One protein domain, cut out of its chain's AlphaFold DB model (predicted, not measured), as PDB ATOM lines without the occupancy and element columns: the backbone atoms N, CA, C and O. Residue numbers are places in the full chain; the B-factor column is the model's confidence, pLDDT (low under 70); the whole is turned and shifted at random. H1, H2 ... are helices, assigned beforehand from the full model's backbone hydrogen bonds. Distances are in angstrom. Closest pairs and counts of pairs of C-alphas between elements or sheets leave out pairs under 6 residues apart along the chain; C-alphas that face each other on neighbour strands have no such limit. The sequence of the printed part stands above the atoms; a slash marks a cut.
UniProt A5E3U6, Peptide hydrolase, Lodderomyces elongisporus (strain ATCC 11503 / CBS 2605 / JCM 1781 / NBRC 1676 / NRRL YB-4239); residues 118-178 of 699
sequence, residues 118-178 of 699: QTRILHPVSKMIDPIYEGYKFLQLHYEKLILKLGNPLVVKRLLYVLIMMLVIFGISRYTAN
ATOM      1  N   GLN A 118      11.381  17.222  16.754       75.94
ATOM      2  CA  GLN A 118      12.489  17.453  15.831       75.94
ATOM      3  C   GLN A 118      12.254  16.774  14.474       75.94
ATOM      4  O   GLN A 118      12.454  17.386  13.427       75.94
ATOM      5  N   THR A 119      11.791  15.524  14.485       76.25
ATOM      6  CA  THR A 119      11.611  14.726  13.261       76.25
ATOM      7  C   THR A 119      10.300  15.013  12.529       76.25
ATOM      8  O   THR A 119      10.300  15.024  11.300       76.25
ATOM      9  N   ARG A 120       9.193  15.278  13.240       75.62
ATOM     10  CA  ARG A 120       7.875  15.515  12.615       75.62
ATOM     11  C   ARG A 120       7.577  16.969  12.273       75.62
ATOM     12  O   ARG A 120       6.769  17.193  11.382       75.62
ATOM     13  N   ILE A 121       8.172  17.936  12.972       72.88
ATOM     14  CA  ILE A 121       7.854  19.363  12.792       72.88
ATOM     15  C   ILE A 121       9.076  20.119  12.275       72.88
ATOM     16  O   ILE A 121       9.026  20.712  11.203       72.88
ATOM     17  N   LEU A 122      10.202  20.044  12.980       74.44
ATOM     18  CA  LEU A 122      11.403  20.821  12.644       74.44
ATOM     19  C   LEU A 122      12.034  20.395  11.313       74.44
ATOM     20  O   LEU A 122      12.401  21.249  10.516       74.44
ATOM     21  N   HIS A 123      12.121  19.092  11.035       75.12
ATOM     22  CA  HIS A 123      12.718  18.593   9.795       75.12
ATOM     23  C   HIS A 123      11.936  18.992   8.521       75.12
ATOM     24  O   HIS A 123      12.559  19.528   7.600       75.12
ATOM     25  N   PRO A 124      10.597  18.836   8.440       74.69
ATOM     26  CA  PRO A 124       9.839  19.328   7.287       74.69
ATOM     27  C   PRO A 124       9.794  20.860   7.198       74.69
ATOM     28  O   PRO A 124       9.872  21.390   6.092       74.69
ATOM     29  N   VAL A 125       9.745  21.579   8.325       76.19
ATOM     30  CA  VAL A 125       9.805  23.053   8.332       76.19
ATOM     31  C   VAL A 125      11.168  23.552   7.848       76.19
ATOM     32  O   VAL A 125      11.215  24.456   7.021       76.19
ATOM     33  N   SER A 126      12.272  22.926   8.269       71.19
ATOM     34  CA  SER A 126      13.615  23.274   7.777       71.19
ATOM     35  C   SER A 126      13.730  23.077   6.263       71.19
ATOM     36  O   SER A 126      14.137  24.000   5.571       71.19
ATOM     37  N   LYS A 127      13.206  21.966   5.723       75.44
ATOM     38  CA  LYS A 127      13.156  21.727   4.271       75.44
ATOM     39  C   LYS A 127      12.262  22.703   3.502       75.44
ATOM     40  O   LYS A 127      12.480  22.889   2.309       75.44
ATOM     41  N   MET A 128      11.253  23.302   4.140       74.38
ATOM     42  CA  MET A 128      10.446  24.373   3.537       74.38
ATOM     43  C   MET A 128      11.134  25.741   3.611       74.38
ATOM     44  O   MET A 128      10.926  26.570   2.729       74.38
ATOM     45  N   ILE A 129      11.957  25.976   4.633       75.56
ATOM     46  CA  ILE A 129      12.732  27.212   4.786       75.56
ATOM     47  C   ILE A 129      13.960  27.201   3.871       75.56
ATOM     48  O   ILE A 129      14.305  28.253   3.346       75.56
ATOM     49  N   ASP A 130      14.571  26.046   3.607       77.44
ATOM     50  CA  ASP A 130      15.737  25.907   2.723       77.44
ATOM     51  C   ASP A 130      15.569  26.584   1.343       77.44
ATOM     52  O   ASP A 130      16.435  27.380   0.975       77.44
ATOM     53  N   PRO A 131      14.471  26.387   0.578       84.06
ATOM     54  CA  PRO A 131      14.273  27.093  -0.692       84.06
ATOM     55  C   PRO A 131      14.033  28.599  -0.516       84.06
ATOM     56  O   PRO A 131      14.406  29.382  -1.387       84.06
ATOM     57  N   ILE A 132      13.452  29.028   0.610       81.44
ATOM     58  CA  ILE A 132      13.279  30.452   0.941       81.44
ATOM     59  C   ILE A 132      14.635  31.076   1.286       81.44
ATOM     60  O   ILE A 132      14.919  32.199   0.877       81.44
ATOM     61  N   TYR A 133      15.493  30.345   1.997       82.25
ATOM     62  CA  TYR A 133      16.837  30.765   2.374       82.25
ATOM     63  C   TYR A 133      17.770  30.835   1.161       82.25
ATOM     64  O   TYR A 133      18.463  31.834   0.981       82.25
ATOM     65  N   GLU A 134      17.739  29.832   0.280       83.38
ATOM     66  CA  GLU A 134      18.448  29.873  -1.005       83.38
ATOM     67  C   GLU A 134      17.903  30.989  -1.909       83.38
ATOM     68  O   GLU A 134      18.678  31.718  -2.528       83.38
ATOM     69  N   GLY A 135      16.584  31.210  -1.923       85.75
ATOM     70  CA  GLY A 135      15.961  32.340  -2.617       85.75
ATOM     71  C   GLY A 135      16.414  33.697  -2.069       85.75
ATOM     72  O   GLY A 135      16.772  34.593  -2.836       85.75
ATOM     73  N   TYR A 136      16.473  33.844  -0.744       87.06
ATOM     74  CA  TYR A 136      16.994  35.034  -0.073       87.06
ATOM     75  C   TYR A 136      18.471  35.256  -0.401       87.06
ATOM     76  O   TYR A 136      18.862  36.368  -0.747       87.06
ATOM     77  N   LYS A 137      19.287  34.199  -0.372       83.50
ATOM     78  CA  LYS A 137      20.710  34.252  -0.719       83.50
ATOM     79  C   LYS A 137      20.917  34.634  -2.184       83.50
ATOM     80  O   LYS A 137      21.776  35.462  -2.480       83.50
ATOM     81  N   PHE A 138      20.106  34.100  -3.096       87.62
ATOM     82  CA  PHE A 138      20.108  34.479  -4.509       87.62
ATOM     83  C   PHE A 138      19.761  35.963  -4.698       87.62
ATOM     84  O   PHE A 138      20.487  36.685  -5.386       87.62
ATOM     85  N   LEU A 139      18.700  36.440  -4.041       84.19
ATOM     86  CA  LEU A 139      18.294  37.848  -4.069       84.19
ATOM     87  C   LEU A 139      19.357  38.762  -3.458       84.19
ATOM     88  O   LEU A 139      19.671  39.799  -4.036       84.19
ATOM     89  N   GLN A 140      19.954  38.367  -2.335       85.31
ATOM     90  CA  GLN A 140      21.015  39.114  -1.667       85.31
ATOM     91  C   GLN A 140      22.257  39.218  -2.554       85.31
ATOM     92  O   GLN A 140      22.809  40.304  -2.705       85.31
ATOM     93  N   LEU A 141      22.669  38.128  -3.205       83.75
ATOM     94  CA  LEU A 141      23.788  38.145  -4.150       83.75
ATOM     95  C   LEU A 141      23.499  39.041  -5.359       83.75
ATOM     96  O   LEU A 141      24.380  39.778  -5.804       83.75
ATOM     97  N   HIS A 142      22.270  39.015  -5.879       84.38
ATOM     98  CA  HIS A 142      21.865  39.888  -6.980       84.38
ATOM     99  C   HIS A 142      21.836  41.366  -6.555       84.38
ATOM    100  O   HIS A 142      22.331  42.229  -7.279       84.38
ATOM    101  N   TYR A 143      21.332  41.648  -5.353       82.00
ATOM    102  CA  TYR A 143      21.300  42.972  -4.733       82.00
ATOM    103  C   TYR A 143      22.707  43.538  -4.494       82.00
ATOM    104  O   TYR A 143      22.991  44.664  -4.897       82.00
ATOM    105  N   GLU A 144      23.625  42.748  -3.929       82.25
ATOM    106  CA  GLU A 144      25.028  43.148  -3.743       82.25
ATOM    107  C   GLU A 144      25.714  43.408  -5.091       82.25
ATOM    108  O   GLU A 144      26.423  44.401  -5.250       82.25
ATOM    109  N   LYS A 145      25.451  42.572  -6.106       82.69
ATOM    110  CA  LYS A 145      26.000  42.756  -7.458       82.69
ATOM    111  C   LYS A 145      25.489  44.038  -8.126       82.69
ATOM    112  O   LYS A 145      26.255  44.706  -8.821       82.69
ATOM    113  N   LEU A 146      24.222  44.395  -7.911       80.06
ATOM    114  CA  LEU A 146      23.641  45.655  -8.383       80.06
ATOM    115  C   LEU A 146      24.249  46.865  -7.662       80.06
ATOM    116  O   LEU A 146      24.602  47.845  -8.317       80.06
ATOM    117  N   ILE A 147      24.437  46.783  -6.343       81.69
ATOM    118  CA  ILE A 147      25.042  47.856  -5.541       81.69
ATOM    119  C   ILE A 147      26.497  48.106  -5.934       81.69
ATOM    120  O   ILE A 147      26.893  49.260  -6.092       81.69
ATOM    121  N   LEU A 148      27.280  47.045  -6.144       79.06
ATOM    122  CA  LEU A 148      28.679  47.154  -6.567       79.06
ATOM    123  C   LEU A 148      28.832  47.851  -7.928       79.06
ATOM    124  O   LEU A 148      29.860  48.473  -8.181       79.06
ATOM    125  N   LYS A 149      27.810  47.789  -8.793       81.56
ATOM    126  CA  LYS A 149      27.799  48.478 -10.093       81.56
ATOM    127  C   LYS A 149      27.547  49.989  -9.970       81.56
ATOM    128  O   LYS A 149      27.882  50.731 -10.888       81.56
ATOM    129  N   LEU A 150      26.951  50.437  -8.861       76.06
ATOM    130  CA  LEU A 150      26.530  51.825  -8.631       76.06
ATOM    131  C   LEU A 150      27.564  52.662  -7.856       76.06
ATOM    132  O   LEU A 150      27.493  53.887  -7.903       76.06
ATOM    133  N   GLY A 151      28.528  52.041  -7.166       77.44
ATOM    134  CA  GLY A 151      29.604  52.752  -6.467       77.44
ATOM    135  C   GLY A 151      29.990  52.116  -5.132       77.44
ATOM    136  O   GLY A 151      29.895  50.904  -4.956       77.44
ATOM    137  N   ASN A 152      30.449  52.933  -4.175       84.88
ATOM    138  CA  ASN A 152      30.857  52.451  -2.852       84.88
ATOM    139  C   ASN A 152      29.659  51.799  -2.120       84.88
ATOM    140  O   ASN A 152      28.682  52.498  -1.824       84.88
ATOM    141  N   PRO A 153      29.730  50.496  -1.776       81.75
ATOM    142  CA  PRO A 153      28.588  49.747  -1.257       81.75
ATOM    143  C   PRO A 153      28.054  50.290   0.073       81.75
ATOM    144  O   PRO A 153      26.855  50.198   0.330       81.75
ATOM    145  N   LEU A 154      28.903  50.908   0.901       78.31
ATOM    146  CA  LEU A 154      28.484  51.536   2.160       78.31
ATOM    147  C   LEU A 154      27.632  52.792   1.928       78.31
ATOM    148  O   LEU A 154      26.640  53.009   2.625       78.31
ATOM    149  N   VAL A 155      27.995  53.604   0.934       81.50
ATOM    150  CA  VAL A 155      27.306  54.868   0.635       81.50
ATOM    151  C   VAL A 155      25.969  54.598  -0.049       81.50
ATOM    152  O   VAL A 155      24.950  55.164   0.345       81.50
ATOM    153  N   VAL A 156      25.945  53.680  -1.019       84.88
ATOM    154  CA  VAL A 156      24.733  53.328  -1.777       84.88
ATOM    155  C   VAL A 156      23.676  52.691  -0.872       84.88
ATOM    156  O   VAL A 156      22.508  53.069  -0.947       84.88
ATOM    157  N   LYS A 157      24.067  51.792   0.047       85.44
ATOM    158  CA  LYS A 157      23.137  51.195   1.026       85.44
ATOM    159  C   LYS A 157      22.523  52.246   1.950       85.44
ATOM    160  O   LYS A 157      21.319  52.212   2.193       85.44
ATOM    161  N   ARG A 158      23.325  53.206   2.428       84.62
ATOM    162  CA  ARG A 158      22.834  54.298   3.281       84.62
ATOM    163  C   ARG A 158      21.872  55.216   2.521       84.62
ATOM    164  O   ARG A 158      20.841  55.580   3.071       84.62
ATOM    165  N   LEU A 159      22.169  55.549   1.266       86.06
ATOM    166  CA  LEU A 159      21.315  56.414   0.446       86.06
ATOM    167  C   LEU A 159      19.986  55.732   0.088       86.06
ATOM    168  O   LEU A 159      18.933  56.348   0.218       86.06
ATOM    169  N   LEU A 160      20.017  54.444  -0.272       85.62
ATOM    170  CA  LEU A 160      18.813  53.650  -0.527       85.62
ATOM    171  C   LEU A 160      17.935  53.539   0.729       85.62
ATOM    172  O   LEU A 160      16.722  53.691   0.643       85.62
ATOM    173  N   TYR A 161      18.547  53.319   1.896       87.12
ATOM    174  CA  TYR A 161      17.830  53.285   3.171       87.12
ATOM    175  C   TYR A 161      17.143  54.622   3.474       87.12
ATOM    176  O   TYR A 161      15.961  54.636   3.807       87.12
ATOM    177  N   VAL A 162      17.852  55.744   3.305       89.38
ATOM    178  CA  VAL A 162      17.279  57.085   3.497       89.38
ATOM    179  C   VAL A 162      16.135  57.339   2.514       89.38
ATOM    180  O   VAL A 162      15.094  57.837   2.923       89.38
ATOM    181  N   LEU A 163      16.280  56.949   1.245       89.19
ATOM    182  CA  LEU A 163      15.243  57.121   0.225       89.19
ATOM    183  C   LEU A 163      13.993  56.275   0.510       89.19
ATOM    184  O   LEU A 163      12.876  56.771   0.386       89.19
ATOM    185  N   ILE A 164      14.165  55.021   0.939       91.19
ATOM    186  CA  ILE A 164      13.052  54.152   1.340       91.19
ATOM    187  C   ILE A 164      12.366  54.706   2.590       91.19
ATOM    188  O   ILE A 164      11.144  54.793   2.613       91.19
ATOM    189  N   MET A 165      13.125  55.135   3.602       90.69
ATOM    190  CA  MET A 165      12.553  55.770   4.794       90.69
ATOM    191  C   MET A 165      11.813  57.059   4.447       90.69
ATOM    192  O   MET A 165      10.730  57.292   4.970       90.69
ATOM    193  N   MET A 166      12.328  57.857   3.510       90.38
ATOM    194  CA  MET A 166      11.648  59.055   3.025       90.38
ATOM    195  C   MET A 166      10.332  58.711   2.313       90.38
ATOM    196  O   MET A 166       9.333  59.379   2.552       90.38
ATOM    197  N   LEU A 167      10.294  57.650   1.497       90.38
ATOM    198  CA  LEU A 167       9.067  57.172   0.847       90.38
ATOM    199  C   LEU A 167       8.060  56.579   1.837       90.38
ATOM    200  O   LEU A 167       6.863  56.786   1.668       90.38
ATOM    201  N   VAL A 168       8.521  55.876   2.873       89.44
ATOM    202  CA  VAL A 168       7.663  55.349   3.945       89.44
ATOM    203  C   VAL A 168       7.087  56.494   4.773       89.44
ATOM    204  O   VAL A 168       5.882  56.525   4.991       89.44
ATOM    205  N   ILE A 169       7.904  57.474   5.168       86.19
ATOM    206  CA  ILE A 169       7.445  58.680   5.872       86.19
ATOM    207  C   ILE A 169       6.475  59.475   4.992       86.19
ATOM    208  O   ILE A 169       5.434  59.903   5.478       86.19
ATOM    209  N   PHE A 170       6.762  59.630   3.697       83.38
ATOM    210  CA  PHE A 170       5.866  60.289   2.745       83.38
ATOM    211  C   PHE A 170       4.547  59.528   2.575       83.38
ATOM    212  O   PHE A 170       3.486  60.142   2.571       83.38
ATOM    213  N   GLY A 171       4.598  58.198   2.474       77.62
ATOM    214  CA  GLY A 171       3.424  57.335   2.360       77.62
ATOM    215  C   GLY A 171       2.554  57.368   3.612       77.62
ATOM    216  O   GLY A 171       1.347  57.555   3.500       77.62
ATOM    217  N   ILE A 172       3.165  57.276   4.797       78.62
ATOM    218  CA  ILE A 172       2.474  57.427   6.083       78.62
ATOM    219  C   ILE A 172       1.883  58.831   6.179       78.62
ATOM    220  O   ILE A 172       0.693  58.939   6.418       78.62
ATOM    221  N   SER A 173       2.651  59.887   5.893       71.88
ATOM    222  CA  SER A 173       2.178  61.278   5.924       71.88
ATOM    223  C   SER A 173       0.994  61.524   4.983       71.88
ATOM    224  O   SER A 173       0.029  62.177   5.374       71.88
ATOM    225  N   ARG A 174       1.017  60.967   3.764       71.25
ATOM    226  CA  ARG A 174      -0.096  61.057   2.804       71.25
ATOM    227  C   ARG A 174      -1.316  60.245   3.223       71.25
ATOM    228  O   ARG A 174      -2.431  60.687   2.970       71.25
ATOM    229  N   TYR A 175      -1.107  59.077   3.819       66.81
ATOM    230  CA  TYR A 175      -2.184  58.210   4.288       66.81
ATOM    231  C   TYR A 175      -2.850  58.791   5.544       66.81
ATOM    232  O   TYR A 175      -4.070  58.897   5.596       66.81
ATOM    233  N   THR A 176      -2.064  59.301   6.497       55.00
ATOM    234  CA  THR A 176      -2.572  59.998   7.686       55.00
ATOM    235  C   THR A 176      -3.239  61.325   7.337       55.00
ATOM    236  O   THR A 176      -4.227  61.670   7.969       55.00
ATOM    237  N   ALA A 177      -2.776  62.050   6.312       50.75
ATOM    238  CA  ALA A 177      -3.420  63.289   5.863       50.75
ATOM    239  C   ALA A 177      -4.817  63.077   5.247       50.75
ATOM    240  O   ALA A 177      -5.580  64.032   5.150       50.75
ATOM    241  N   ASN A 178      -5.158  61.850   4.832       49.25
ATOM    242  CA  ASN A 178      -6.487  61.529   4.309       49.25
ATOM    243  C   ASN A 178      -7.476  61.056   5.393       49.25
ATOM    244  O   ASN A 178      -8.675  61.065   5.129       49.25
TER     245      ASN A 178
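Overview. This is residues 118 to 178 of the 699 residues of the protein "Peptide hydrolase" of Lodderomyces elongisporus (strain ATCC 11503 / CBS 2605 / JCM 1781 / NBRC 1676 / NRRL YB-4239) (UniProt A5E3U6). Two long helices, H1 and H2, meet near their ends at a tight turn and make an open L; both arms stand free away from the corner. The longer arm, H1, has a kink of 27 degrees near residue 129. The printed part has 61 residues, with H1 then H2 along it, no named strand, and the class all helix. It is extended, with a radius of gyration of the C-alphas of 18.2 A, and flat, spanning 50 by 38 by 13 A.

Arrangement. H1, residues 118 to 150, and H2, residues 153 to 178, touch only at the corner by their link, H1 with residues 144 to 150 alone and H2 with residues 153 to 157 alone. Their closest C-alphas, those of Ile 147 and Pro 153, are 5.9 A apart. Their lines are about perpendicular, at 74 degrees. O i to N i+4 pairs are within hydrogen-bond range in 23 of 29 cases in H1 and 21 of 22 in H2.

Along the chain. H1 measures 44.5 A from C-alpha 118 at (12.489, 17.453, 15.831) to C-alpha 150 at (26.530, 51.825, -8.631). H2 measures 37.4 A and ends with C-alpha 178 at (-6.487, 61.529, 4.309).

Size, cuts and confidence. The two C-alphas farthest apart, those of Thr 119 and Ala 177, are 51.4 A apart. The printed part has no cut, and its one link is tight. The mean pLDDT of the printed part is 79.9; residues 175 to 178 are under 70.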